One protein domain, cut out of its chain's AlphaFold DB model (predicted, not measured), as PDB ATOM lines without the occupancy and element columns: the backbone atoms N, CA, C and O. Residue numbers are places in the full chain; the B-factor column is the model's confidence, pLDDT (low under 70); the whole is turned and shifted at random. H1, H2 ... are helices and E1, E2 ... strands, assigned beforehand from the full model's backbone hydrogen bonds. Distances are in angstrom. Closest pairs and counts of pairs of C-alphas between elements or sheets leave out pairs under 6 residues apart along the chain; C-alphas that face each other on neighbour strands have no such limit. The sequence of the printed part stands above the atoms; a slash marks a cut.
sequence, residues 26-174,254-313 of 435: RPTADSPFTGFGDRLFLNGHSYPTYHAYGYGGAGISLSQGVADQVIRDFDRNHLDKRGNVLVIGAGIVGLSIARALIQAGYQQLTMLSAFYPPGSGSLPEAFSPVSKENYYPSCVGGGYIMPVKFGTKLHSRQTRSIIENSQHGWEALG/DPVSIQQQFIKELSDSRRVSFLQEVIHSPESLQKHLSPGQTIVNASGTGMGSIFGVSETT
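What this domain is: This is residues 26 to 174 and 254 to 313 of the 435 residues of the protein "DAO domain-containing protein" of Endozoicomonas montiporae CL-33 (UniProt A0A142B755). A twisted sheet of six strands stands in the middle of three layers, with H1, H2 and H4 on one face and H5 and H6 on the other, where the sheet curls round them. H3 packs across H1, off the sheet, and the long hairpin E1-E2 makes one edge. The printed part has 209 residues, with six named helices and seven named strands in the order E1 E2 H1 E3 H2 E4 E5 H3 H4 E6 H5 E7 H6; the mixed sheet runs E1 E2 E7 E3 E4 E6. The class is mixed, helices and strands; the whole is compact, with a radius of gyration of the C-alphas of 15.9 A and spans of 43 by 41 by 33 A.

How they stand to each other: E1, residues 26 to 42, an edge strand, and E2, residues 45 to 55, form an antiparallel hairpin, with N 35 and O 51 within hydrogen-bond range at 3.1 A. The other neighbours are parallel: E2 and E7, residues 294 to 297, N 50 and O 295 at 2.8 A; E7 and E3, residues 84 to 88, N 296 and O 86 at 2.7 A; E3 and E4, residues 108 to 113, N 87 and O 110 at 2.8 A; E4 and E6, residues 272 to 276, N 111 and O 273 at 2.8 A. H1, residues 56 to 76, lies over E1 and E2 at a height over the sheet of 9.1 A. It touches H2, residues 92 to 103, at a shallow tilt of 29 degrees, the same way; the closest C-alphas, Ala 67 and Ile 97, are 4.4 A apart. H2 touches H4, residues 255 to 268, closest at the C-alphas of Ile 92 and Gln 259, 6.4 A. With residues 61 to 69 alone H1 touches H3, residues 156 to 174, about perpendicular at 78 degrees; the closest C-alphas, Gly 65 and Ser 166, are 4.0 A apart. H5, residues 282 to 288, and H6, residues 300 to 307, only just touch, with 3 pairs of C-alphas within 8 A, closest at Pro 282 and Ile 306, 4.8 A. E5, residues 143 to 145, pairs with no named strand. E3, H2, E4 are a strand-helix-strand unit, two parallel neighbour strands with a helix between; E2, H1, E3 and E6, H5, E7 are split units, with other strands between; each crossover is right-handed. In H2, H3 and H4 every O i to N i+4 pair is within hydrogen-bond range; in H1 13 of 17, in H6 2 of 4, in H5 0 of 3, beside 3 of 4 O i to N i+3 pairs.

Where its parts are: E1 begins at C-alpha 26 (249.961, 244.377, 259.048), bends by 95 degrees at residue 30 and measures 29.1 A; E2 measures 29.7 A, H1 and H3 27.2 A each, and H4 19.8 A. H6 ends at C-alpha 307 (233.812, 248.315, 251.412).

The domain as a whole: The two C-alphas farthest apart, Gly 44 and Gly 174, are 45.4 A apart. Residues 175 to 253 are not printed, and C-alphas 174 and 254 are 11.2 A apart across this cut. The link E4 to E5, 29 residues, is long. The mean pLDDT of the printed part is 79.3; 44 residues are under 70, among them 118 to 156.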
ATOM      1  N   ARG A  26     251.020 245.223 258.485       75.94
ATOM      2  CA  ARG A  26     249.961 244.377 259.048       75.94
ATOM      3  C   ARG A  26     248.714 245.219 259.321       75.94
ATOM      4  O   ARG A  26     248.755 246.046 260.233       75.94
ATOM      5  N   PRO A  27     247.602 245.010 258.599       75.06
ATOM      6  CA  PRO A  27     246.343 245.678 258.904       75.06
ATOM      7  C   PRO A  27     245.789 245.152 260.227       75.06
ATOM      8  O   PRO A  27     245.462 243.969 260.350       75.06
ATOM      9  N   THR A  28     245.676 246.033 261.214       75.75
ATOM     10  CA  THR A  28     245.104 245.717 262.525       75.75
ATOM     11  C   THR A  28     243.867 246.577 262.740       75.75
ATOM     12  O   THR A  28     243.939 247.794 262.611       75.75
ATOM     13  N   ALA A  29     242.727 245.959 263.037       76.12
ATOM     14  CA  ALA A  29     241.518 246.674 263.451       76.12
ATOM     15  C   ALA A  29     241.372 246.574 264.970       76.12
ATOM     16  O   ALA A  29     241.729 245.542 265.524       76.12
ATOM     17  N   ASP A  30     240.784 247.569 265.639       70.19
ATOM     18  CA  ASP A  30     240.479 247.492 267.083       70.19
ATOM     19  C   ASP A  30     239.516 246.341 267.423       70.19
ATOM     20  O   ASP A  30     239.535 245.773 268.521       70.19
ATOM     21  N   SER A  31     238.681 245.975 266.450       73.00
ATOM     22  CA  SER A  31     237.831 244.793 266.466       73.00
ATOM     23  C   SER A  31     237.927 244.092 265.106       73.00
ATOM     24  O   SER A  31     237.232 244.494 264.170       73.00
ATOM     25  N   PRO A  32     238.786 243.064 264.960       72.25
ATOM     26  CA  PRO A  32     238.796 242.207 263.790       72.25
ATOM     27  C   PRO A  32     237.396 241.648 263.578       72.25
ATOM     28  O   PRO A  32     236.685 241.345 264.542       72.25
ATOM     29  N   PHE A  33     237.005 241.528 262.319       76.19
ATOM     30  CA  PHE A  33     235.653 241.135 261.968       76.19
ATOM     31  C   PHE A  33     235.674 239.800 261.236       76.19
ATOM     32  O   PHE A  33     236.439 239.608 260.288       76.19
ATOM     33  N   THR A  34     234.811 238.897 261.695       81.50
ATOM     34  CA  THR A  34     234.554 237.589 261.098       81.50
ATOM     35  C   THR A  34     233.047 237.378 261.083       81.50
ATOM     36  O   THR A  34     232.448 237.143 262.135       81.50
ATOM     37  N   GLY A  35     232.414 237.492 259.922       85.69
ATOM     38  CA  GLY A  35     230.969 237.308 259.807       85.69
ATOM     39  C   GLY A  35     230.401 237.839 258.501       85.69
ATOM     40  O   GLY A  35     231.100 238.475 257.713       85.69
ATOM     41  N   PHE A  36     229.103 237.625 258.290       84.12
ATOM     42  CA  PHE A  36     228.360 238.426 257.322       84.12
ATOM     43  C   PHE A  36     228.222 239.843 257.874       84.12
ATOM     44  O   PHE A  36     227.765 240.026 259.003       84.12
ATOM     45  N   GLY A  37     228.675 240.819 257.094       77.06
ATOM     46  CA  GLY A  37     228.440 242.230 257.375       77.06
ATOM     47  C   GLY A  37     227.414 242.784 256.401       77.06
ATOM     48  O   GLY A  37     226.381 242.159 256.146       77.06
ATOM     49  N   ASP A  38     227.728 243.945 255.841       77.38
ATOM     50  CA  ASP A  38     226.871 244.622 254.880       77.38
ATOM     51  C   ASP A  38     226.797 243.883 253.536       77.38
ATOM     52  O   ASP A  38     227.613 243.023 253.183       77.38
ATOM     53  N   ARG A  39     225.780 244.228 252.747       86.38
ATOM     54  CA  ARG A  39     225.656 243.768 251.363       86.38
ATOM     55  C   ARG A  39     226.261 244.825 250.453       86.38
ATOM     56  O   ARG A  39     225.943 246.003 250.585       86.38
ATOM     57  N   LEU A  40     227.093 244.402 249.507       87.81
ATOM     58  CA  LEU A  40     227.578 245.303 248.471       87.81
ATOM     59  C   LEU A  40     226.467 245.472 247.429       87.81
ATOM     60  O   LEU A  40     225.970 244.481 246.891       87.81
ATOM     61  N   PHE A  41     226.058 246.709 247.161       88.62
ATOM     62  CA  PHE A  41     225.058 247.021 246.141       88.62
ATOM     63  C   PHE A  41     225.742 247.639 244.927       88.62
ATOM     64  O   PHE A  41     226.306 248.724 245.026       88.62
ATOM     65  N   LEU A  42     225.684 246.955 243.785       88.31
ATOM     66  CA  LEU A  42     226.244 247.436 242.522       88.31
ATOM     67  C   LEU A  42     225.256 247.154 241.390       88.31
ATOM     68  O   LEU A  42     224.780 246.028 241.245       88.31
ATOM     69  N   ASN A  43     224.944 248.182 240.597       85.94
ATOM     70  CA  ASN A  43     224.021 248.134 239.453       85.94
ATOM     71  C   ASN A  43     222.680 247.445 239.743       85.94
ATOM     72  O   ASN A  43     222.208 246.620 238.967       85.94
ATOM     73  N   GLY A  44     222.077 247.756 240.892       85.50
ATOM     74  CA  GLY A  44     220.790 247.183 241.299       85.50
ATOM     75  C   GLY A  44     220.853 245.727 241.778       85.50
ATOM     76  O   GLY A  44     219.829 245.183 242.180       85.50
ATOM     77  N   HIS A  45     222.033 245.103 241.798       88.56
ATOM     78  CA  HIS A  45     222.251 243.781 242.378       88.56
ATOM     79  C   HIS A  45     222.851 243.886 243.778       88.56
ATOM     80  O   HIS A  45     223.615 244.801 244.083       88.56
ATOM     81  N   SER A  46     222.502 242.923 244.631       90.25
ATOM     82  CA  SER A  46     222.955 242.865 246.016       90.25
ATOM     83  C   SER A  46     223.790 241.616 246.262       90.25
ATOM     84  O   SER A  46     223.277 240.498 246.159       90.25
ATOM     85  N   TYR A  47     225.045 241.816 246.645       91.62
ATOM     86  CA  TYR A  47     226.030 240.769 246.877       91.62
ATOM     87  C   TYR A  47     226.250 240.602 248.384       91.62
ATOM     88  O   TYR A  47     226.714 241.543 249.038       91.62
ATOM     89  N   PRO A  48     225.897 239.445 248.975       92.12
ATOM     90  CA  PRO A  48     226.236 239.155 250.363       92.12
ATOM     91  C   PRO A  48     227.754 239.210 250.552       92.12
ATOM     92  O   PRO A  48     228.482 238.524 249.830       92.12
ATOM     93  N   THR A  49     228.221 240.002 251.520       91.62
ATOM     94  CA  THR A  49     229.651 240.120 251.822       91.62
ATOM     95  C   THR A  49     229.950 239.528 253.190       91.62
ATOM     96  O   THR A  49     229.424 239.951 254.220       91.62
ATOM     97  N   TYR A  50     230.827 238.533 253.194       93.56
ATOM     98  CA  TYR A  50     231.442 237.995 254.389       93.56
ATOM     99  C   TYR A  50     232.781 238.681 254.617       93.56
ATOM    100  O   TYR A  50     233.659 238.643 253.760       93.56
ATOM    101  N   HIS A  51     232.971 239.287 255.774       91.00
ATOM    102  CA  HIS A  51     234.200 239.981 256.120       91.00
ATOM    103  C   HIS A  51     235.054 239.108 257.041       91.00
ATOM    104  O   HIS A  51     234.557 238.546 258.014       91.00
ATOM    105  N   ALA A  52     236.339 238.985 256.711       90.56
ATOM    106  CA  ALA A  52     237.332 238.216 257.449       90.56
ATOM    107  C   ALA A  52     238.685 238.952 257.428       90.56
ATOM    108  O   ALA A  52     239.617 238.556 256.726       90.56
ATOM    109  N   TYR A  53     238.807 240.029 258.205       84.44
ATOM    110  CA  TYR A  53     239.974 240.921 258.173       84.44
ATOM    111  C   TYR A  53     240.376 241.450 259.559       84.44
ATOM    112  O   TYR A  53     239.691 241.251 260.561       84.44
ATOM    113  N   GLY A  54     241.483 242.205 259.594       75.50
ATOM    114  CA  GLY A  54     241.858 243.039 260.743       75.50
ATOM    115  C   GLY A  54     242.599 242.310 261.861       75.50
ATOM    116  O   GLY A  54     242.859 242.907 262.899       75.50
ATOM    117  N   TYR A  55     242.976 241.046 261.654       77.69
ATOM    118  CA  TYR A  55     243.633 240.203 262.663       77.69
ATOM    119  C   TYR A  55     245.090 240.598 262.983       77.69
ATOM    120  O   TYR A  55     245.714 239.967 263.837       77.69
ATOM    121  N   GLY A  56     245.664 241.598 262.302       73.38
ATOM    122  CA  GLY A  56     247.017 242.091 262.567       73.38
ATOM    123  C   GLY A  56     248.081 240.988 262.549       73.38
ATOM    124  O   GLY A  56     248.124 240.142 261.654       73.38
ATOM    125  N   GLY A  57     248.946 240.982 263.569       67.56
ATOM    126  CA  GLY A  57     249.988 239.963 263.754       67.56
ATOM    127  C   GLY A  57     249.475 238.544 264.029       67.56
ATOM    128  O   GLY A  57     250.243 237.599 263.878       67.56
ATOM    129  N   ALA A  58     248.194 238.378 264.373       72.69
ATOM    130  CA  ALA A  58     247.588 237.079 264.654       72.69
ATOM    131  C   ALA A  58     246.952 236.422 263.415       72.69
ATOM    132  O   ALA A  58     246.448 235.307 263.517       72.69
ATOM    133  N   GLY A  59     246.975 237.069 262.240       79.94
ATOM    134  CA  GLY A  59     246.314 236.555 261.032       79.94
ATOM    135  C   GLY A  59     246.774 235.153 260.622       79.94
ATOM    136  O   GLY A  59     245.948 234.327 260.252       79.94
ATOM    137  N   ILE A  60     248.067 234.852 260.759       82.94
ATOM    138  CA  ILE A  60     248.600 233.494 260.585       82.94
ATOM    139  C   ILE A  60     247.991 232.548 261.629       82.94
ATOM    140  O   ILE A  60     247.369 231.546 261.268       82.94
ATOM    141  N   SER A  61     248.127 232.900 262.909       84.56
ATOM    142  CA  SER A  61     247.718 232.071 264.044       84.56
ATOM    143  C   SER A  61     246.230 231.737 264.022       84.56
ATOM    144  O   SER A  61     245.876 230.635 264.411       84.56
ATOM    145  N   LEU A  62     245.379 232.651 263.544       87.88
ATOM    146  CA  LEU A  62     243.919 232.510 263.549       87.88
ATOM    147  C   LEU A  62     243.328 232.028 262.211       87.88
ATOM    148  O   LEU A  62     242.133 231.753 262.133       87.88
ATOM    149  N   SER A  63     244.128 231.953 261.144       91.19
ATOM    150  CA  SER A  63     243.615 231.747 259.778       91.19
ATOM    151  C   SER A  63     242.785 230.472 259.593       91.19
ATOM    152  O   SER A  63     241.751 230.531 258.930       91.19
ATOM    153  N   GLN A  64     243.189 229.346 260.192       94.31
ATOM    154  CA  GLN A  64     242.455 228.080 260.074       94.31
ATOM    155  C   GLN A  64     241.096 228.146 260.791       94.31
ATOM    156  O   GLN A  64     240.077 227.799 260.208       94.31
ATOM    157  N   GLY A  65     241.035 228.689 262.010       93.19
ATOM    158  CA  GLY A  65     239.771 228.829 262.738       93.19
ATOM    159  C   GLY A  65     238.842 229.892 262.149       93.19
ATOM    160  O   GLY A  65     237.623 229.754 262.239       93.19
ATOM    161  N   VAL A  66     239.398 230.931 261.513       93.06
ATOM    162  CA  VAL A  66     238.630 231.888 260.700       93.06
ATOM    163  C   VAL A  66     238.029 231.189 259.482       93.06
ATOM    164  O   VAL A  66     236.846 231.377 259.209       93.06
ATOM    165  N   ALA A  67     238.801 230.357 258.779       96.50
ATOM    166  CA  ALA A  67     238.301 229.579 257.648       96.50
ATOM    167  C   ALA A  67     237.175 228.621 258.067       96.50
ATOM    168  O   ALA A  67     236.113 228.622 257.448       96.50
ATOM    169  N   ASP A  68     237.341 227.904 259.180       96.00
ATOM    170  CA  ASP A  68     236.290 227.054 259.748       96.00
ATOM    171  C   ASP A  68     235.026 227.846 260.109       96.00
ATOM    172  O   ASP A  68     233.904 227.373 259.918       96.00
ATOM    173  N   GLN A  69     235.189 229.067 260.632       94.88
ATOM    174  CA  GLN A  69     234.059 229.938 260.944       94.88
ATOM    175  C   GLN A  69     233.301 230.364 259.681       94.88
ATOM    176  O   GLN A  69     232.070 230.344 259.698       94.88
ATOM    177  N   VAL A  70     234.006 230.675 258.588       95.19
ATOM    178  CA  VAL A  70     233.387 230.976 257.286       95.19
ATOM    179  C   VAL A  70     232.530 229.803 256.818       95.19
ATOM    180  O   VAL A  70     231.372 230.012 256.468       95.19
ATOM    181  N   ILE A  71     233.048 228.569 256.869       96.31
ATOM    182  CA  ILE A  71     232.290 227.378 256.449       96.31
ATOM    183  C   ILE A  71     231.026 227.203 257.285       96.31
ATOM    184  O   ILE A  71     229.940 227.048 256.727       96.31
ATOM    185  N   ARG A  72     231.130 227.311 258.616       94.62
ATOM    186  CA  ARG A  72     229.958 227.224 259.501       94.62
ATOM    187  C   ARG A  72     228.914 228.287 259.185       94.62
ATOM    188  O   ARG A  72     227.721 228.017 259.269       94.62
ATOM    189  N   ASP A  73     229.338 229.501 258.862       94.19
ATOM    190  CA  ASP A  73     228.417 230.592 258.555       94.19
ATOM    191  C   ASP A  73     227.762 230.393 257.192       94.19
ATOM    192  O   ASP A  73     226.563 230.622 257.052       94.19
ATOM    193  N   PHE A  74     228.521 229.919 256.211       95.25
ATOM    194  CA  PHE A  74     228.029 229.614 254.875       95.25
ATOM    195  C   PHE A  74     227.002 228.473 254.906       95.25
ATOM    196  O   PHE A  74     225.926 228.612 254.324       95.25
ATOM    197  N   ASP A  75     227.280 227.401 255.654       94.25
ATOM    198  CA  ASP A  75     226.349 226.286 255.853       94.25
ATOM    199  C   ASP A  75     225.082 226.740 256.602       94.25
ATOM    200  O   ASP A  75     223.968 226.407 256.194       94.25
ATOM    201  N   ARG A  76     225.221 227.560 257.660       93.62
ATOM    202  CA  ARG A  76     224.078 228.127 258.407       93.62
ATOM    203  C   ARG A  76     223.180 229.024 257.559       93.62
ATOM    204  O   ARG A  76     221.989 229.108 257.834       93.62
ATOM    205  N   ASN A  77     223.745 229.702 256.564       91.75
ATOM    206  CA  ASN A  77     223.004 230.556 255.636       91.75
ATOM    207  C   ASN A  77     222.586 229.816 254.355       91.75
ATOM    208  O   ASN A  77     222.092 230.450 253.426       91.75
ATOM    209  N   HIS A  78     222.761 228.489 254.304       91.06
ATOM    210  CA  HIS A  78     222.371 227.635 253.182       91.06
ATOM    211  C   HIS A  78     222.917 228.115 251.827       91.06
ATOM    212  O   HIS A  78     222.222 228.046 250.811       91.06
ATOM    213  N   LEU A  79     224.158 228.613 251.801       91.00
ATOM    214  CA  LEU A  79     224.771 229.067 250.555       91.00
ATOM    215  C   LEU A  79     225.012 227.892 249.603       91.00
ATOM    216  O   LEU A  79     225.607 226.882 249.983       91.00
ATOM    217  N   ASP A  80     224.581 228.049 248.351       89.06
ATOM    218  CA  ASP A  80     224.730 227.018 247.327       89.06
ATOM    219  C   ASP A  80     226.211 226.751 247.030       89.06
ATOM    220  O   ASP A  80     226.959 227.635 246.611       89.06
ATOM    221  N   LYS A  81     226.626 225.495 247.206       91.12
ATOM    222  CA  LYS A  81     227.990 225.030 246.928       91.12
ATOM    223  C   LYS A  81     228.309 224.984 245.432       91.12
ATOM    224  O   LYS A  81     229.479 224.922 245.062       91.12
ATOM    225  N   ARG A  82     227.294 225.007 244.563       86.94
ATOM    226  CA  ARG A  82     227.459 225.186 243.110       86.94
ATOM    227  C   ARG A  82     227.590 226.657 242.717       86.94
ATOM    228  O   ARG A  82     228.003 226.932 241.596       86.94
ATOM    229  N   GLY A  83     227.234 227.575 243.616       77.88
ATOM    230  CA  GLY A  83     227.337 229.009 243.391       77.88
ATOM    231  C   GLY A  83     228.786 229.490 243.341       77.88
ATOM    232  O   GLY A  83     229.693 228.877 243.907       77.88
ATOM    233  N   ASN A  84     228.983 230.630 242.680       88.06
ATOM    234  CA  ASN A  84     230.282 231.287 242.603       88.06
ATOM    235  C   ASN A  84     230.580 232.024 243.910       88.06
ATOM    236  O   ASN A  84     229.721 232.725 244.453       88.06
ATOM    237  N   VAL A  85     231.822 231.919 244.382       95.69
ATOM    238  CA  VAL A  85     232.329 232.701 245.517       95.69
ATOM    239  C   VAL A  85     233.523 233.539 245.063       95.69
ATOM    240  O   VAL A  85     234.463 233.014 244.471       95.69
ATOM    241  N   LEU A  86     233.489 234.848 245.322       95.62
ATOM    242  CA  LEU A  86     234.623 235.752 245.104       95.62
ATOM    243  C   LEU A  86     235.392 235.929 246.414       95.62
ATOM    244  O   LEU A  86     234.862 236.523 247.345       95.62
ATOM    245  N   VAL A  87     236.638 235.473 246.491       95.44
ATOM    246  CA  VAL A  87     237.533 235.727 247.628       95.44
ATOM    247  C   VAL A  87     238.486 236.859 247.266       95.44
ATOM    248  O   VAL A  87     239.295 236.723 246.352       95.44
ATOM    249  N   ILE A  88     238.412 237.974 247.989       92.50
ATOM    250  CA  ILE A  88     239.286 239.132 247.782       92.50
ATOM    251  C   ILE A  88     240.421 239.091 248.801       92.50
ATOM    252  O   ILE A  88     240.172 239.158 250.002       92.50
ATOM    253  N   GLY A  89     241.662 239.042 248.320       88.00
ATOM    254  CA  GLY A  89     242.885 238.996 249.121       88.00
ATOM    255  C   GLY A  89     243.526 237.608 249.156       88.00
ATOM    256  O   GLY A  89     242.904 236.641 249.584       88.00
ATOM    257  N   ALA A  90     244.802 237.526 248.762       88.19
ATOM    258  CA  ALA A  90     245.596 236.292 248.738       88.19
ATOM    259  C   ALA A  90     246.613 236.172 249.888       88.19
ATOM    260  O   ALA A  90     247.608 235.457 249.789       88.19
ATOM    261  N   GLY A  91     246.353 236.851 251.009       85.19
ATOM    262  CA  GLY A  91     247.072 236.596 252.259       85.19
ATOM    263  C   GLY A  91     246.685 235.246 252.877       85.19
ATOM    264  O   GLY A  91     245.736 234.592 252.442       85.19
ATOM    265  N   ILE A  92     247.374 234.851 253.954       86.94
ATOM    266  CA  ILE A  92     247.152 233.549 254.612       86.94
ATOM    267  C   ILE A  92     245.685 233.289 254.987       86.94
ATOM    268  O   ILE A  92     245.219 232.161 254.858       86.94
ATOM    269  N   VAL A  93     244.946 234.321 255.411       90.56
ATOM    270  CA  VAL A  93     243.521 234.209 255.759       90.56
ATOM    271  C   VAL A  93     242.691 233.882 254.519       90.56
ATOM    272  O   VAL A  93     241.980 232.884 254.522       90.56
ATOM    273  N   GLY A  94     242.828 234.659 253.440       93.19
ATOM    274  CA  GLY A  94     242.098 234.424 252.192       93.19
ATOM    275  C   GLY A  94     242.420 233.066 251.565       93.19
ATOM    276  O   GLY A  94     241.506 232.346 251.171       93.19
ATOM    277  N   LEU A  95     243.697 232.663 251.559       94.00
ATOM    278  CA  LEU A  95     244.117 231.341 251.077       94.00
ATOM    279  C   LEU A  95     243.543 230.203 251.934       94.00
ATOM    280  O   LEU A  95     243.064 229.210 251.389       94.00
ATOM    281  N   SER A  96     243.538 230.356 253.262       95.75
ATOM    282  CA  SER A  96     242.949 229.363 254.172       95.75
ATOM    283  C   SER A  96     241.443 229.224 253.947       95.75
ATOM    284  O   SER A  96     240.939 228.106 253.888       95.75
ATOM    285  N   ILE A  97     240.734 230.343 253.752       97.31
ATOM    286  CA  ILE A  97     239.296 230.347 253.452       97.31
ATOM    287  C   ILE A  97     239.016 229.675 252.105       97.31
ATOM    288  O   ILE A  97     238.176 228.781 252.037       97.31
ATOM    289  N   ALA A  98     239.732 230.054 251.041       97.12
ATOM    290  CA  ALA A  98     239.564 229.447 249.721       97.12
ATOM    291  C   ALA A  98     239.782 227.926 249.777       97.12
ATOM    292  O   ALA A  98     238.988 227.157 249.235       97.12
ATOM    293  N   ARG A  99     240.814 227.481 250.505       96.81
ATOM    294  CA  ARG A  99     241.109 226.059 250.704       96.81
ATOM    295  C   ARG A  99     239.998 225.345 251.468       96.81
ATOM    296  O   ARG A  99     239.565 224.278 251.033       96.81
ATOM    297  N   ALA A 100     239.498 225.934 252.551       97.44
ATOM    298  CA  ALA A 100     238.385 225.370 253.309       97.44
ATOM    299  C   ALA A 100     237.103 225.274 252.464       97.44
ATOM    300  O   ALA A 100     236.415 224.259 252.517       97.44
ATOM    301  N   LEU A 101     236.805 226.269 251.617       97.38
ATOM    302  CA  LEU A 101     235.644 226.242 250.714       97.38
ATOM    303  C   LEU A 101     235.758 225.099 249.694       97.38
ATOM    304  O   LEU A 101     234.823 224.316 249.510       97.38
ATOM    305  N   ILE A 102     236.933 224.930 249.086       96.50
ATOM    306  CA  ILE A 102     237.238 223.803 248.192       96.50
ATOM    307  C   ILE A 102     237.043 222.455 248.899       96.50
ATOM    308  O   ILE A 102     236.458 221.537 248.314       96.50
ATOM    309  N   GLN A 103     237.479 222.332 250.152       95.44
ATOM    310  CA  GLN A 103     237.312 221.119 250.959       95.44
ATOM    311  C   GLN A 103     235.856 220.874 251.375       95.44
ATOM    312  O   GLN A 103     235.412 219.730 251.389       95.44
ATOM    313  N   ALA A 104     235.090 221.936 251.629       95.88
ATOM    314  CA  ALA A 104     233.673 221.874 251.980       95.88
ATOM    315  C   ALA A 104     232.749 221.573 250.781       95.88
ATOM    316  O   ALA A 104     231.538 221.404 250.967       95.88
ATOM    317  N   GLY A 105     233.302 221.497 249.564       95.69
ATOM    318  CA  GLY A 105     232.596 221.089 248.349       95.69
ATOM    319  C   GLY A 105     232.143 222.231 247.438       95.69
ATOM    320  O   GLY A 105     231.378 221.967 246.509       95.69
ATOM    321  N   TYR A 106     232.608 223.468 247.656       95.19
ATOM    322  CA  TYR A 106     232.331 224.578 246.738       95.19
ATOM    323  C   TYR A 106     232.989 224.329 245.377       95.19
ATOM    324  O   TYR A 106     234.161 223.949 245.302       95.19
ATOM    325  N   GLN A 107     232.220 224.479 244.300       91.81
ATOM    326  CA  GLN A 107     232.627 224.037 242.962       91.81
ATOM    327  C   GLN A 107     233.380 225.107 242.174       91.81
ATOM    328  O   GLN A 107     234.239 224.753 241.370       91.81
ATOM    329  N   GLN A 108     233.091 226.388 242.411       92.44
ATOM    330  CA  GLN A 108     233.669 227.481 241.638       92.44
ATOM    331  C   GLN A 108     234.009 228.685 242.522       92.44
ATOM    332  O   GLN A 108     233.152 229.283 243.177       92.44
ATOM    333  N   LEU A 109     235.288 229.050 242.517       95.56
ATOM    334  CA  LEU A 109     235.830 230.186 243.248       95.56
ATOM    335  C   LEU A 109     236.626 231.089 242.315       95.56
ATOM    336  O   LEU A 109     237.380 230.622 241.463       95.56
ATOM    337  N   THR A 110     236.516 232.389 242.547       95.38
ATOM    338  CA  THR A 110     237.422 233.386 241.984       95.38
ATOM    339  C   THR A 110     238.220 233.980 243.126       95.38
ATOM    340  O   THR A 110     237.641 234.501 244.076       95.38
ATOM    341  N   MET A 111     239.541 233.909 243.046       94.06
ATOM    342  CA  MET A 111     240.435 234.599 243.963       94.06
ATOM    343  C   MET A 111     240.939 235.871 243.287       94.06
ATOM    344  O   MET A 111     241.480 235.809 242.190       94.06
ATOM    345  N   LEU A 112     240.730 237.022 243.919       92.19
ATOM    346  CA  LEU A 112     241.097 238.334 243.394       92.19
ATOM    347  C   LEU A 112     242.067 239.010 244.357       92.19
ATOM    348  O   LEU A 112     241.742 239.221 245.525       92.19
ATOM    349  N   SER A 113     243.259 239.371 243.897       88.19
ATOM    350  CA  SER A 113     244.216 240.089 244.739       88.19
ATOM    351  C   SER A 113     245.164 240.948 243.921       88.19
ATOM    352  O   SER A 113     245.492 240.595 242.799       88.19
ATOM    353  N   ALA A 114     245.657 242.047 244.488       80.38
ATOM    354  CA  ALA A 114     246.704 242.841 243.844       80.38
ATOM    355  C   ALA A 114     248.038 242.077 243.758       80.38
ATOM    356  O   ALA A 114     248.804 242.267 242.815       80.38
ATOM    357  N   PHE A 115     248.292 241.193 244.729       76.88
ATOM    358  CA  PHE A 115     249.547 240.465 244.867       76.88
ATOM    359  C   PHE A 115     249.295 239.034 245.330       76.88
ATOM    360  O   PHE A 115     248.461 238.796 246.206       76.88
ATOM    361  N   TYR A 116     250.071 238.100 244.787       78.94
ATOM    362  CA  TYR A 116     250.140 236.723 245.263       78.94
ATOM    363  C   TYR A 116     251.501 236.452 245.917       78.94
ATOM    364  O   TYR A 116     252.499 237.067 245.540       78.94
ATOM    365  N   PRO A 117     251.561 235.537 246.900       71.31
ATOM    366  CA  PRO A 117     252.813 235.068 247.480       71.31
ATOM    367  C   PRO A 117     253.851 234.657 246.411       71.31
ATOM    368  O   PRO A 117     253.505 233.918 245.478       71.31
ATOM    369  N   PRO A 118     255.116 235.106 246.537       60.31
ATOM    370  CA  PRO A 118     256.165 234.858 245.546       60.31
ATOM    371  C   PRO A 118     256.514 233.368 245.433       60.31
ATOM    372  O   PRO A 118     256.336 232.610 246.385       60.31
ATOM    373  N   GLY A 119     257.039 232.942 244.279       55.31
ATOM    374  CA  GLY A 119     257.450 231.549 244.029       55.31
ATOM    375  C   GLY A 119     256.297 230.565 243.784       55.31
ATOM    376  O   GLY A 119     256.497 229.353 243.802       55.31
ATOM    377  N   SER A 120     255.087 231.067 243.542       52.53
ATOM    378  CA  SER A 120     253.927 230.283 243.116       52.53
ATOM    379  C   SER A 120     254.056 229.896 241.634       52.53
ATOM    380  O   SER A 120     253.405 230.469 240.772       52.53
ATOM    381  N   GLY A 121     254.911 228.915 241.325       43.47
ATOM    382  CA  GLY A 121     255.258 228.487 239.954       43.47
ATOM    383  C   GLY A 121     254.118 227.946 239.066       43.47
ATOM    384  O   GLY A 121     254.393 227.416 237.995       43.47
ATOM    385  N   SER A 122     252.855 228.046 239.491       42.38
ATOM    386  CA  SER A 122     251.654 227.756 238.691       42.38
ATOM    387  C   SER A 122     250.897 229.011 238.236       42.38
ATOM    388  O   SER A 122     249.996 228.909 237.403       42.38
ATOM    389  N   LEU A 123     251.248 230.190 238.756       48.28
ATOM    390  CA  LEU A 123     250.803 231.479 238.236       48.28
ATOM    391  C   LEU A 123     251.889 231.969 237.262       48.28
ATOM    392  O   LEU A 123     253.067 231.794 237.571       48.28
ATOM    393  N   PRO A 124     251.549 232.515 236.078       37.44
ATOM    394  CA  PRO A 124     252.550 232.935 235.097       37.44
ATOM    395  C   PRO A 124     253.690 233.745 235.738       37.44
ATOM    396  O   PRO A 124     253.434 234.669 236.506       37.44
ATOM    397  N   GLU A 125     254.947 233.415 235.415       38.47
ATOM    398  CA  GLU A 125     256.167 234.053 235.964       38.47
ATOM    399  C   GLU A 125     256.179 235.592 235.845       38.47
ATOM    400  O   GLU A 125     256.927 236.269 236.547       38.47
ATOM    401  N   ALA A 126     255.303 236.159 235.011       35.06
ATOM    402  CA  ALA A 126     255.069 237.593 234.861       35.06
ATOM    403  C   ALA A 126     254.466 238.290 236.103       35.06
ATOM    404  O   ALA A 126     254.289 239.506 236.084       35.06
ATOM    405  N   PHE A 127     254.143 237.553 237.168       42.53
ATOM    406  CA  PHE A 127     253.394 238.055 238.325       42.53
ATOM    407  C   PHE A 127     254.226 238.235 239.604       42.53
ATOM    408  O   PHE A 127     253.684 238.307 240.708       42.53
ATOM    409  N   SER A 128     255.548 238.363 239.462       35.84
ATOM    410  CA  SER A 128     256.389 238.980 240.496       35.84
ATOM    411  C   SER A 128     256.006 240.468 240.623       35.84
ATOM    412  O   SER A 128     255.706 241.077 239.593       35.84
ATOM    413  N   PRO A 129     255.965 241.079 241.823       35.47
ATOM    414  CA  PRO A 129     255.635 242.498 241.969       35.47
ATOM    415  C   PRO A 129     256.488 243.346 241.013       35.47
ATOM    416  O   PRO A 129     257.714 243.362 241.095       35.47
ATOM    417  N   VAL A 130     255.828 244.016 240.061       32.00
ATOM    418  CA  VAL A 130     256.480 244.860 239.041       32.00
ATOM    419  C   VAL A 130     256.883 246.225 239.619       32.00
ATOM    420  O   VAL A 130     257.555 247.005 238.949       32.00
ATOM    421  N   SER A 131     256.568 246.525 240.882       32.31
ATOM    422  CA  SER A 131     257.242 247.606 241.597       32.31
ATOM    423  C   SER A 131     258.359 247.032 242.463       32.31
ATOM    424  O   SER A 131     258.185 246.044 243.170       32.31
ATOM    425  N   LYS A 132     259.508 247.713 242.454       36.75
ATOM    426  CA  LYS A 132     260.620 247.591 243.416       36.75
ATOM    427  C   LYS A 132     260.198 247.858 244.878       36.75
ATOM    428  O   LYS A 132     261.024 248.109 245.743       36.75
ATOM    429  N   GLU A 133     258.904 247.839 245.168       34.62
ATOM    430  CA  GLU A 133     258.344 248.013 246.491       34.62
ATOM    431  C   GLU A 133     258.255 246.622 247.105       34.62
ATOM    432  O   GLU A 133     257.473 245.778 246.672       34.62
ATOM    433  N   ASN A 134     259.089 246.376 248.115       34.75
ATOM    434  CA  ASN A 134     259.131 245.161 248.921       34.75
ATOM    435  C   ASN A 134     257.824 244.954 249.713       34.75
ATOM    436  O   ASN A 134     257.822 244.934 250.942       34.75
ATOM    437  N   TYR A 135     256.684 244.817 249.033       34.44
ATOM    438  CA  TYR A 135     255.418 244.454 249.645       34.44
ATOM    439  C   TYR A 135     255.385 242.942 249.815       34.44
ATOM    440  O   TYR A 135     254.739 242.200 249.076       34.44
ATOM    441  N   TYR A 136     256.105 242.474 250.827       38.72
ATOM    442  CA  TYR A 136     255.808 241.170 251.372       38.72
ATOM    443  C   TYR A 136     254.577 241.346 252.270       38.72
ATOM    444  O   TYR A 136     254.675 242.025 253.303       38.72
ATOM    445  N   PRO A 137     253.414 240.728 251.957       41.31
ATOM    446  CA  PRO A 137     252.428 240.483 253.006       41.31
ATOM    447  C   PRO A 137     253.170 239.801 254.162       41.31
ATOM    448  O   PRO A 137     254.213 239.204 253.922       41.31
ATOM    449  N   SER A 138     252.690 239.943 255.398       39.81
ATOM    450  CA  SER A 138     253.286 239.588 256.709       39.81
ATOM    451  C   SER A 138     253.908 238.176 256.903       39.81
ATOM    452  O   SER A 138     253.785 237.566 257.962       39.81
ATOM    453  N   CYS A 139     254.606 237.648 255.908       38.34
ATOM    454  CA  CYS A 139     254.790 236.246 255.562       38.34
ATOM    455  C   CYS A 139     256.263 235.837 255.580       38.34
ATOM    456  O   CYS A 139     256.553 234.672 255.361       38.34
ATOM    457  N   VAL A 140     257.195 236.763 255.843       42.91
ATOM    458  CA  VAL A 140     258.644 236.469 255.814       42.91
ATOM    459  C   VAL A 140     259.237 236.233 257.209       42.91
ATOM    460  O   VAL A 140     260.360 235.756 257.353       42.91
ATOM    461  N   GLY A 141     258.465 236.480 258.269       48.53
ATOM    462  CA  GLY A 141     258.834 236.054 259.619       48.53
ATOM    463  C   GLY A 141     258.340 234.637 259.885       48.53
ATOM    464  O   GLY A 141     257.177 234.353 259.614       48.53
ATOM    465  N   GLY A 142     259.183 233.761 260.440       48.41
ATOM    466  CA  GLY A 142     258.707 232.494 261.006       48.41
ATOM    467  C   GLY A 142     257.560 232.781 261.978       48.41
ATOM    468  O   GLY A 142     257.725 233.546 262.929       48.41
ATOM    469  N   GLY A 143     256.376 232.247 261.689       57.19
ATOM    470  CA  GLY A 143     255.191 232.480 262.502       57.19
ATOM    471  C   GLY A 143     255.113 231.429 263.597       57.19
ATOM    472  O   GLY A 143     255.248 230.245 263.301       57.19
ATOM    473  N   TYR A 144     254.870 231.831 264.844       61.44
ATOM    474  CA  TYR A 144     254.347 230.883 265.823       61.44
ATOM    475  C   TYR A 144     252.825 230.878 265.758       61.44
ATOM    476  O   TYR A 144     252.187 231.925 265.876       61.44
ATOM    477  N   ILE A 145     252.239 229.691 265.640       60.72
ATOM    478  CA  ILE A 145     250.847 229.441 265.994       60.72
ATOM    479  C   ILE A 145     250.777 229.365 267.512       60.72
ATOM    480  O   ILE A 145     250.898 228.329 268.158       60.72
ATOM    481  N   MET A 146     250.669 230.556 268.051       64.75
ATOM    482  CA  MET A 146     250.044 230.929 269.300       64.75
ATOM    483  C   MET A 146     249.624 232.373 269.024       64.75
ATOM    484  O   MET A 146     250.414 233.119 268.434       64.75
ATOM    485  N   PRO A 147     248.383 232.786 269.295       52.91
ATOM    486  CA  PRO A 147     248.001 234.166 269.052       52.91
ATOM    487  C   PRO A 147     248.979 235.079 269.793       52.91
ATOM    488  O   PRO A 147     249.138 234.947 271.001       52.91
ATOM    489  N   VAL A 148     249.681 235.946 269.062       54.12
ATOM    490  CA  VAL A 148     250.507 237.001 269.648       54.12
ATOM    491  C   VAL A 148     249.698 238.284 269.558       54.12
ATOM    492  O   VAL A 148     249.276 238.681 268.474       54.12
ATOM    493  N   LYS A 149     249.491 238.911 270.709       53.66
ATOM    494  CA  LYS A 149     248.763 240.144 270.970       53.66
ATOM    495  C   LYS A 149     247.339 240.163 270.410       53.66
ATOM    496  O   LYS A 149     247.101 240.642 269.303       53.66
ATOM    497  N   PHE A 150     246.358 239.784 271.234       52.50
ATOM    498  CA  PHE A 150     244.986 240.269 271.041       52.50
ATOM    499  C   PHE A 150     244.940 241.739 271.455       52.50
ATOM    500  O   PHE A 150     244.650 242.072 272.600       52.50
ATOM    501  N   GLY A 151     245.229 242.646 270.524       44.44
ATOM    502  CA  GLY A 151     244.979 244.074 270.743       44.44
ATOM    503  C   GLY A 151     243.486 244.420 270.842       44.44
ATOM    504  O   GLY A 151     243.148 245.590 270.959       44.44
ATOM    505  N   THR A 152     242.590 243.434 270.734       48.28
ATOM    506  CA  THR A 152     241.288 243.655 270.113       48.28
ATOM    507  C   THR A 152     240.157 242.874 270.770       48.28
ATOM    508  O   THR A 152     240.309 241.702 271.125       48.28
ATOM    509  N   LYS A 153     238.986 243.505 270.872       52.59
ATOM    510  CA  LYS A 153     237.769 242.950 271.484       52.59
ATOM    511  C   LYS A 153     237.055 241.969 270.538       52.59
ATOM    512  O   LYS A 153     235.999 242.287 270.012       52.59
ATOM    513  N   LEU A 154     237.593 240.770 270.322       56.38
ATOM    514  CA  LEU A 154     236.813 239.706 269.671       56.38
ATOM    515  C   LEU A 154     235.684 239.230 270.613       56.38
ATOM    516  O   LEU A 154     235.897 239.107 271.825       56.38
ATOM    517  N   HIS A 155     234.491 238.935 270.081       61.84
ATOM    518  CA  HIS A 155     233.367 238.399 270.863       61.84
ATOM    519  C   HIS A 155     233.755 237.096 271.572       61.84
ATOM    520  O   HIS A 155     233.985 236.085 270.917       61.84
ATOM    521  N   SER A 156     233.753 237.089 272.909       63.06
ATOM    522  CA  SER A 156     234.370 236.037 273.738       63.06
ATOM    523  C   SER A 156     234.064 234.594 273.315       63.06
ATOM    524  O   SER A 156     234.978 233.776 273.281       63.06
ATOM    525  N   ARG A 157     232.818 234.262 272.947       70.25
ATOM    526  CA  ARG A 157     232.462 232.910 272.468       70.25
ATOM    527  C   ARG A 157     233.056 232.585 271.096       70.25
ATOM    528  O   ARG A 157     233.636 231.518 270.929       70.25
ATOM    529  N   GLN A 158     232.931 233.500 270.136       77.81
ATOM    530  CA  GLN A 158     233.491 233.329 268.796       77.81
ATOM    531  C   GLN A 158     235.021 233.243 268.867       77.81
ATOM    532  O   GLN A 158     235.608 232.343 268.269       77.81
ATOM    533  N   THR A 159     235.651 234.085 269.694       81.38
ATOM    534  CA  THR A 159     237.097 234.085 269.950       81.38
ATOM    535  C   THR A 159     237.606 232.722 270.394       81.38
ATOM    536  O   THR A 159     238.575 232.232 269.822       81.38
ATOM    537  N   ARG A 160     236.946 232.091 271.379       86.50
ATOM    538  CA  ARG A 160     237.330 230.757 271.871       86.50
ATOM    539  C   ARG A 160     237.352 229.746 270.728       86.50
ATOM    540  O   ARG A 160     238.394 229.162 270.456       86.50
ATOM    541  N   SER A 161     236.244 229.651 269.989       88.56
ATOM    542  CA  SER A 161     236.127 228.698 268.883       88.56
ATOM    543  C   SER A 161     237.140 228.950 267.765       88.56
ATOM    544  O   SER A 161     237.669 228.000 267.200       88.56
ATOM    545  N   ILE A 162     237.449 230.211 267.439       88.88
ATOM    546  CA  ILE A 162     238.451 230.532 266.416       88.88
ATOM    547  C   ILE A 162     239.842 230.105 266.891       88.88
ATOM    548  O   ILE A 162     240.578 229.514 266.109       88.88
ATOM    549  N   ILE A 163     240.208 230.361 268.149       87.69
ATOM    550  CA  ILE A 163     241.519 229.970 268.690       87.69
ATOM    551  C   ILE A 163     241.682 228.448 268.670       87.69
ATOM    552  O   ILE A 163     242.658 227.946 268.117       87.69
ATOM    553  N   GLU A 164     240.714 227.719 269.226       90.19
ATOM    554  CA  GLU A 164     240.766 226.256 269.341       90.19
ATOM    555  C   GLU A 164     240.811 225.586 267.969       90.19
ATOM    556  O   GLU A 164     241.695 224.774 267.693       90.19
ATOM    557  N   ASN A 165     239.908 225.986 267.069       93.25
ATOM    558  CA  ASN A 165     239.881 225.453 265.710       93.25
ATOM    559  C   ASN A 165     241.146 225.820 264.937       93.25
ATOM    560  O   ASN A 165     241.615 225.030 264.125       93.25
ATOM    561  N   SER A 166     241.749 226.980 265.216       92.44
ATOM    562  CA  SER A 166     243.018 227.322 264.584       92.44
ATOM    563  C   SER A 166     244.145 226.403 265.028       92.44
ATOM    564  O   SER A 166     244.866 225.893 264.174       92.44
ATOM    565  N   GLN A 167     244.279 226.154 266.334       91.88
ATOM    566  CA  GLN A 167     245.272 225.210 266.845       91.88
ATOM    567  C   GLN A 167     245.061 223.825 266.220       91.88
ATOM    568  O   GLN A 167     245.990 223.270 265.639       91.88
ATOM    569  N   HIS A 168     243.837 223.290 266.274       94.19
ATOM    570  CA  HIS A 168     243.528 221.973 265.718       94.19
ATOM    571  C   HIS A 168     243.758 221.897 264.204       94.19
ATOM    572  O   HIS A 168     244.342 220.923 263.726       94.19
ATOM    573  N   GLY A 169     243.345 222.916 263.448       94.75
ATOM    574  CA  GLY A 169     243.532 222.978 262.000       94.75
ATOM    575  C   GLY A 169     245.010 222.990 261.614       94.75
ATOM    576  O   GLY A 169     245.434 222.231 260.741       94.75
ATOM    577  N   TRP A 170     245.825 223.779 262.316       93.75
ATOM    578  CA  TRP A 170     247.269 223.804 262.095       93.75
ATOM    579  C   TRP A 170     247.961 222.500 262.510       93.75
ATOM    580  O   TRP A 170     248.848 222.031 261.796       93.75
ATOM    581  N   GLU A 171     247.548 221.865 263.608       93.19
ATOM    582  CA  GLU A 171     248.057 220.544 263.995       93.19
ATOM    583  C   GLU A 171     247.686 219.457 262.981       93.19
ATOM    584  O   GLU A 171     248.513 218.604 262.654       93.19
ATOM    585  N   ALA A 172     246.456 219.484 262.464       94.56
ATOM    586  CA  ALA A 172     246.001 218.564 261.429       94.56
ATOM    587  C   ALA A 172     246.795 218.750 260.130       94.56
ATOM    588  O   ALA A 172     247.228 217.763 259.533       94.56
ATOM    589  N   LEU A 173     247.059 220.001 259.733       93.94
ATOM    590  CA  LEU A 173     247.962 220.305 258.626       93.94
ATOM    591  C   LEU A 173     249.371 219.775 258.893       93.94
ATOM    592  O   LEU A 173     249.917 219.096 258.038       93.94
ATOM    593  N   GLY A 174     249.945 219.995 260.077       91.00
ATOM    594  CA  GLY A 174     251.301 219.529 260.393       91.00
ATOM    595  C   GLY A 174     251.476 218.006 260.352       91.00
ATOM    596  O   GLY A 174     252.582 217.524 260.115       91.00
ATOM    597  N   ASP A 254     256.535 227.904 258.538       79.38
ATOM    598  CA  ASP A 254     257.119 228.655 257.434       79.38
ATOM    599  C   ASP A 254     256.019 229.279 256.557       79.38
ATOM    600  O   ASP A 254     255.469 228.602 255.685       79.38
ATOM    601  N   PRO A 255     255.647 230.553 256.782       77.06
ATOM    602  CA  PRO A 255     254.476 231.128 256.134       77.06
ATOM    603  C   PRO A 255     254.596 231.196 254.612       77.06
ATOM    604  O   PRO A 255     253.586 230.999 253.939       77.06
ATOM    605  N   VAL A 256     255.795 231.432 254.066       76.31
ATOM    606  CA  VAL A 256     256.001 231.488 252.610       76.31
ATOM    607  C   VAL A 256     255.700 230.129 251.986       76.31
ATOM    608  O   VAL A 256     254.853 230.034 251.098       76.31
ATOM    609  N   SER A 257     256.338 229.067 252.482       80.19
ATOM    610  CA  SER A 257     256.146 227.718 251.945       80.19
ATOM    611  C   SER A 257     254.711 227.225 252.114       80.19
ATOM    612  O   SER A 257     254.162 226.627 251.192       80.19
ATOM    613  N   ILE A 258     254.062 227.535 253.243       85.94
ATOM    614  CA  ILE A 258     252.645 227.203 253.450       85.94
ATOM    615  C   ILE A 258     251.753 227.878 252.411       85.94
ATOM    616  O   ILE A 258     250.877 227.235 251.836       85.94
ATOM    617  N   GLN A 259     251.955 229.170 252.159       86.06
ATOM    618  CA  GLN A 259     251.146 229.900 251.187       86.06
ATOM    619  C   GLN A 259     251.362 229.395 249.763       86.06
ATOM    620  O   GLN A 259     250.391 229.231 249.028       86.06
ATOM    621  N   GLN A 260     252.609 229.099 249.391       84.44
ATOM    622  CA  GLN A 260     252.932 228.470 248.109       84.44
ATOM    623  C   GLN A 260     252.229 227.115 247.964       84.44
ATOM    624  O   GLN A 260     251.613 226.847 246.933       84.44
ATOM    625  N   GLN A 261     252.252 226.292 249.015       88.38
ATOM    626  CA  GLN A 261     251.564 225.005 249.033       88.38
ATOM    627  C   GLN A 261     250.037 225.166 248.930       88.38
ATOM    628  O   GLN A 261     249.397 224.422 248.188       88.38
ATOM    629  N   PHE A 262     249.444 226.161 249.601       92.88
ATOM    630  CA  PHE A 262     248.016 226.473 249.465       92.88
ATOM    631  C   PHE A 262     247.655 226.901 248.044       92.88
ATOM    632  O   PHE A 262     246.682 226.393 247.495       92.88
ATOM    633  N   ILE A 263     248.437 227.788 247.423       89.88
ATOM    634  CA  ILE A 263     248.211 228.192 246.028       89.88
ATOM    635  C   ILE A 263     248.286 226.975 245.115       89.88
ATOM    636  O   ILE A 263     247.383 226.781 244.306       89.88
ATOM    637  N   LYS A 264     249.300 226.121 245.290       89.00
ATOM    638  CA  LYS A 264     249.447 224.893 244.510       89.00
ATOM    639  C   LYS A 264     248.208 223.999 244.626       89.00
ATOM    640  O   LYS A 264     247.662 223.596 243.606       89.00
ATOM    641  N   GLU A 265     247.728 223.726 245.840       92.50
ATOM    642  CA  GLU A 265     246.518 222.914 246.057       92.50
ATOM    643  C   GLU A 265     245.268 223.525 245.414       92.50
ATOM    644  O   GLU A 265     244.454 222.818 244.817       92.50
ATOM    645  N   LEU A 266     245.118 224.846 245.519       93.69
ATOM    646  CA  LEU A 266     244.005 225.575 244.921       93.69
ATOM    647  C   LEU A 266     244.075 225.538 243.387       93.69
ATOM    648  O   LEU A 266     243.055 225.266 242.753       93.69
ATOM    649  N   SER A 267     245.256 225.730 242.789       91.06
ATOM    650  CA  SER A 267     245.478 225.588 241.342       91.06
ATOM    651  C   SER A 267     245.187 224.163 240.862       91.06
ATOM    652  O   SER A 267     244.434 223.977 239.905       91.06
ATOM    653  N   ASP A 268     245.716 223.152 241.555       91.12
ATOM    654  CA  ASP A 268     245.552 221.735 241.204       91.12
ATOM    655  C   ASP A 268     244.082 221.292 241.262       91.12
ATOM    656  O   ASP A 268     243.664 220.405 240.515       91.12
ATOM    657  N   SER A 269     243.266 221.942 242.101       92.69
ATOM    658  CA  SER A 269     241.833 221.655 242.203       92.69
ATOM    659  C   SER A 269     241.045 221.963 240.923       92.69
ATOM    660  O   SER A 269     239.946 221.433 240.765       92.69
ATOM    661  N   ARG A 270     241.565 222.840 240.043       90.00
ATOM    662  CA  ARG A 270     240.883 223.391 238.849       90.00
ATOM    663  C   ARG A 270     239.517 224.038 239.119       90.00
ATOM    664  O   ARG A 270     238.757 224.289 238.189       90.00
ATOM    665  N   ARG A 271     239.209 224.318 240.387       93.88
ATOM    666  CA  ARG A 271     237.968 224.958 240.852       93.88
ATOM    667  C   ARG A 271     238.163 226.426 241.234       93.88
ATOM    668  O   ARG A 271     237.203 227.090 241.619       93.88
ATOM    669  N   VAL A 272     239.398 226.921 241.154       94.19
ATOM    670  CA  VAL A 272     239.777 228.278 241.551       94.19
ATOM    671  C   VAL A 272     240.393 229.006 240.364       94.19
ATOM    672  O   VAL A 272     241.416 228.577 239.833       94.19
ATOM    673  N   SER A 273     239.789 230.127 239.984       92.94
ATOM    674  CA  SER A 273     240.354 231.082 239.031       92.94
ATOM    675  C   SER A 273     241.092 232.178 239.787       92.94
ATOM    676  O   SER A 273     240.515 232.815 240.666       92.94
ATOM    677  N   PHE A 274     242.353 232.420 239.441       91.44
ATOM    678  CA  PHE A 274     243.169 233.466 240.055       91.44
ATOM    679  C   PHE A 274     243.177 234.711 239.172       91.44
ATOM    680  O   PHE A 274     243.524 234.641 237.996       91.44
ATOM    681  N   LEU A 275     242.805 235.848 239.751       90.00
ATOM    682  CA  LEU A 275     242.812 237.157 239.113       90.00
ATOM    683  C   LEU A 275     243.750 238.079 239.885       90.00
ATOM    684  O   LEU A 275     243.660 238.174 241.116       90.00
ATOM    685  N   GLN A 276     244.645 238.746 239.158       86.62
ATOM    686  CA  GLN A 276     245.538 239.744 239.723       86.62
ATOM    687  C   GLN A 276     245.123 241.143 239.285       86.62
ATOM    688  O   GLN A 276     245.218 241.484 238.109       86.62
ATOM    689  N   GLU A 277     244.657 241.950 240.233       84.81
ATOM    690  CA  GLU A 277     244.221 243.312 239.954       84.81
ATOM    691  C   GLU A 277     244.247 244.175 241.217       84.81
ATOM    692  O   GLU A 277     243.912 243.715 242.313       84.81
ATOM    693  N   VAL A 278     244.609 245.446 241.051       83.25
ATOM    694  CA  VAL A 278     244.448 246.460 242.094       83.25
ATOM    695  C   VAL A 278     243.021 247.002 242.040       83.25
ATOM    696  O   VAL A 278     242.604 247.584 241.044       83.25
ATOM    697  N   ILE A 279     242.270 246.814 243.124       82.50
ATOM    698  CA  ILE A 279     240.896 247.309 243.251       82.50
ATOM    699  C   ILE A 279     240.910 248.579 244.096       82.50
ATOM    700  O   ILE A 279     241.199 248.538 245.293       82.50
ATOM    701  N   HIS A 280     240.589 249.706 243.466       79.06
ATOM    702  CA  HIS A 280     240.588 251.018 244.115       79.06
ATOM    703  C   HIS A 280     239.223 251.415 244.681       79.06
ATOM    704  O   HIS A 280     239.164 252.256 245.574       79.06
ATOM    705  N   SER A 281     238.142 250.820 244.170       83.19
ATOM    706  CA  SER A 281     236.771 251.174 244.539       83.19
ATOM    707  C   SER A 281     235.825 249.968 244.438       83.19
ATOM    708  O   SER A 281     236.140 249.007 243.721       83.19
ATOM    709  N   PRO A 282     234.658 250.005 245.108       85.62
ATOM    710  CA  PRO A 282     233.639 248.970 244.962       85.62
ATOM    711  C   PRO A 282     233.195 248.770 243.503       85.62
ATOM    712  O   PRO A 282     233.035 247.635 243.062       85.62
ATOM    713  N   GLU A 283     233.058 249.840 242.717       88.19
ATOM    714  CA  GLU A 283     232.609 249.793 241.314       88.19
ATOM    715  C   GLU A 283     233.564 248.985 240.430       88.19
ATOM    716  O   GLU A 283     233.135 248.289 239.509       88.19
ATOM    717  N   SER A 284     234.861 249.001 240.749       87.00
ATOM    718  CA  SER A 284     235.875 248.230 240.020       87.00
ATOM    719  C   SER A 284     235.658 246.712 240.138       87.00
ATOM    720  O   SER A 284     236.097 245.956 239.268       87.00
ATOM    721  N   LEU A 285     234.938 246.247 241.170       88.12
ATOM    722  CA  LEU A 285     234.581 244.834 241.330       88.12
ATOM    723  C   LEU A 285     233.504 244.372 240.350       88.12
ATOM    724  O   LEU A 285     233.374 243.170 240.132       88.12
ATOM    725  N   GLN A 286     232.741 245.287 239.750       87.81
ATOM    726  CA  GLN A 286     231.555 244.947 238.965       87.81
ATOM    727  C   GLN A 286     231.850 243.934 237.850       87.81
ATOM    728  O   GLN A 286     231.080 243.000 237.647       87.81
ATOM    729  N   LYS A 287     232.979 244.083 237.151       89.31
ATOM    730  CA  LYS A 287     233.373 243.184 236.051       89.31
ATOM    731  C   LYS A 287     233.701 241.753 236.498       89.31
ATOM    732  O   LYS A 287     233.769 240.861 235.660       89.31
ATOM    733  N   HIS A 288     233.897 241.542 237.799       90.62
ATOM    734  CA  HIS A 288     234.230 240.252 238.412       90.62
ATOM    735  C   HIS A 288     233.042 239.605 239.123       90.62
ATOM    736  O   HIS A 288     233.171 238.493 239.639       90.62
ATOM    737  N   LEU A 289     231.905 240.302 239.182       90.38
ATOM    738  CA  LEU A 289     230.719 239.875 239.905       90.38
ATOM    739  C   LEU A 289     229.664 239.317 238.953       90.38
ATOM    740  O   LEU A 289     229.320 239.918 237.939       90.38
ATOM    741  N   SER A 290     229.121 238.161 239.316       87.62
ATOM    742  CA  SER A 290     227.956 237.550 238.675       87.62
ATOM    743  C   SER A 290     226.746 237.604 239.613       87.62
ATOM    744  O   SER A 290     226.922 237.456 240.826       87.62
ATOM    745  N   PRO A 291     225.510 237.771 239.106       83.19
ATOM    746  CA  PRO A 291     224.315 237.752 239.947       83.19
ATOM    747  C   PRO A 291     224.264 236.514 240.857       83.19
ATOM    748  O   PRO A 291     224.495 235.395 240.407       83.19
ATOM    749  N   GLY A 292     223.973 236.718 242.145       79.94
ATOM    750  CA  GLY A 292     223.912 235.641 243.144       79.94
ATOM    751  C   GLY A 292     225.264 235.204 243.726       79.94
ATOM    752  O   GLY A 292     225.292 234.326 244.585       79.94
ATOM    753  N   GLN A 293     226.376 235.819 243.312       90.38
ATOM    754  CA  GLN A 293     227.702 235.547 243.868       90.38
ATOM    755  C   GLN A 293     227.830 236.058 245.309       90.38
ATOM    756  O   GLN A 293     227.385 237.158 245.641       90.38
ATOM    757  N   THR A 294     228.476 235.261 246.161       93.56
ATOM    758  CA  THR A 294     228.861 235.679 247.518       93.56
ATOM    759  C   THR A 294     230.295 236.194 247.510       93.56
ATOM    760  O   THR A 294     231.169 235.599 246.876       93.56
ATOM    761  N   ILE A 295     230.547 237.289 248.224       94.56
ATOM    762  CA  ILE A 295     231.874 237.885 248.363       94.56
ATOM    763  C   ILE A 295     232.447 237.507 249.728       94.56
ATOM    764  O   ILE A 295     231.773 237.624 250.747       94.56
ATOM    765  N   VAL A 296     233.711 237.104 249.761       94.50
ATOM    766  CA  VAL A 296     234.527 237.013 250.969       94.50
ATOM    767  C   VAL A 296     235.594 238.098 250.900       94.50
ATOM    768  O   VAL A 296     236.525 238.031 250.100       94.50
ATOM    769  N   ASN A 297     235.476 239.100 251.759       91.62
ATOM    770  CA  ASN A 297     236.474 240.135 251.947       91.62
ATOM    771  C   ASN A 297     237.539 239.675 252.958       91.62
ATOM    772  O   ASN A 297     237.327 239.741 254.170       91.62
ATOM    773  N   ALA A 298     238.705 239.281 252.446       90.56
ATOM    774  CA  ALA A 298     239.932 239.027 253.200       90.56
ATOM    775  C   ALA A 298     241.073 239.961 252.735       90.56
ATOM    776  O   ALA A 298     242.249 239.587 252.755       90.56
ATOM    777  N   SER A 299     240.736 241.182 252.295       83.06
ATOM    778  CA  SER A 299     241.654 242.087 251.586       83.06
ATOM    779  C   SER A 299     242.665 242.805 252.486       83.06
ATOM    780  O   SER A 299     243.517 243.548 251.995       83.06
ATOM    781  N   GLY A 300     242.610 242.583 253.803       79.12
ATOM    782  CA  GLY A 300     243.551 243.176 254.747       79.12
ATOM    783  C   GLY A 300     243.465 244.702 254.730       79.12
ATOM    784  O   GLY A 300     242.448 245.248 255.121       79.12
ATOM    785  N   THR A 301     244.518 245.390 254.282       67.56
ATOM    786  CA  THR A 301     244.572 246.862 254.211       67.56
ATOM    787  C   THR A 301     243.626 247.454 253.161       67.56
ATOM    788  O   THR A 301     243.264 248.619 253.269       67.56
ATOM    789  N   GLY A 302     243.203 246.675 252.156       69.75
ATOM    790  CA  GLY A 302     242.332 247.145 251.066       69.75
ATOM    791  C   GLY A 302     240.840 247.214 251.416       69.75
ATOM    792  O   GLY A 302     240.008 247.492 250.562       69.75
ATOM    793  N   MET A 303     240.459 246.903 252.650       73.31
ATOM    794  CA  MET A 303     239.054 246.803 253.056       73.31
ATOM    795  C   MET A 303     238.333 248.154 253.127       73.31
ATOM    796  O   MET A 303     237.167 248.225 252.744       73.31
ATOM    797  N   GLY A 304     239.015 249.211 253.584       72.56
ATOM    798  CA  GLY A 304     238.413 250.534 253.759       72.56
ATOM    799  C   GLY A 304     238.034 251.155 252.417       72.56
ATOM    800  O   GLY A 304     236.904 251.598 252.242       72.56
ATOM    801  N   SER A 305     238.938 251.082 251.434       72.69
ATOM    802  CA  SER A 305     238.711 251.621 250.087       72.69
ATOM    803  C   SER A 305     237.633 250.873 249.299       72.69
ATOM    804  O   SER A 305     236.950 251.480 248.483       72.69
ATOM    805  N   ILE A 306     237.469 249.564 249.526       77.00
ATOM    806  CA  ILE A 306     236.544 248.730 248.742       77.00
ATOM    807  C   ILE A 306     235.158 248.635 249.385       77.00
ATOM    808  O   ILE A 306     234.165 248.543 248.672       77.00
ATOM    809  N   PHE A 307     235.068 248.618 250.715       81.81
ATOM    810  CA  PHE A 307     233.812 248.315 251.412       81.81
ATOM    811  C   PHE A 307     233.348 249.411 252.374       81.81
ATOM    812  O   PHE A 307     232.306 249.244 252.994       81.81
ATOM    813  N   GLY A 308     234.101 250.507 252.538       74.44
ATOM    814  CA  GLY A 308     233.729 251.593 253.455       74.44
ATOM    815  C   GLY A 308     233.642 251.169 254.929       74.44
ATOM    816  O   GLY A 308     233.009 251.848 255.733       74.44
ATOM    817  N   VAL A 309     234.242 250.031 255.284       71.75
ATOM    818  CA  VAL A 309     234.236 249.469 256.643       71.75
ATOM    819  C   VAL A 309     235.334 250.087 257.514       71.75
ATOM    820  O   VAL A 309     236.307 250.625 256.990       71.75
ATOM    821  N   SER A 310     235.183 249.963 258.844       65.19
ATOM    822  CA  SER A 310     236.112 250.465 259.878       65.19
ATOM    823  C   SER A 310     237.576 250.397 259.448       65.19
ATOM    824  O   SER A 310     238.082 249.308 259.182       65.19
ATOM    825  N   GLU A 311     238.269 251.535 259.460       68.50
ATOM    826  CA  GLU A 311     239.673 251.604 259.066       68.50
ATOM    827  C   GLU A 311     240.534 250.636 259.891       68.50
ATOM    828  O   GLU A 311     240.442 250.559 261.118       68.50
ATOM    829  N   THR A 312     241.386 249.872 259.208       76.50
ATOM    830  CA  THR A 312     242.502 249.190 259.863       76.50
ATOM    831  C   THR A 312     243.661 250.147 259.997       76.50
ATOM    832  O   THR A 312     244.038 250.808 259.032       76.50
ATOM    833  N   THR A 313     244.317 250.119 261.149       80.50
ATOM    834  CA  THR A 313     245.601 250.780 261.323       80.50
ATOM    835  C   THR A 313     246.711 249.877 260.775       80.50
ATOM    836  O   THR A 313     246.823 248.719 261.200       80.50
TER     837      THR A 313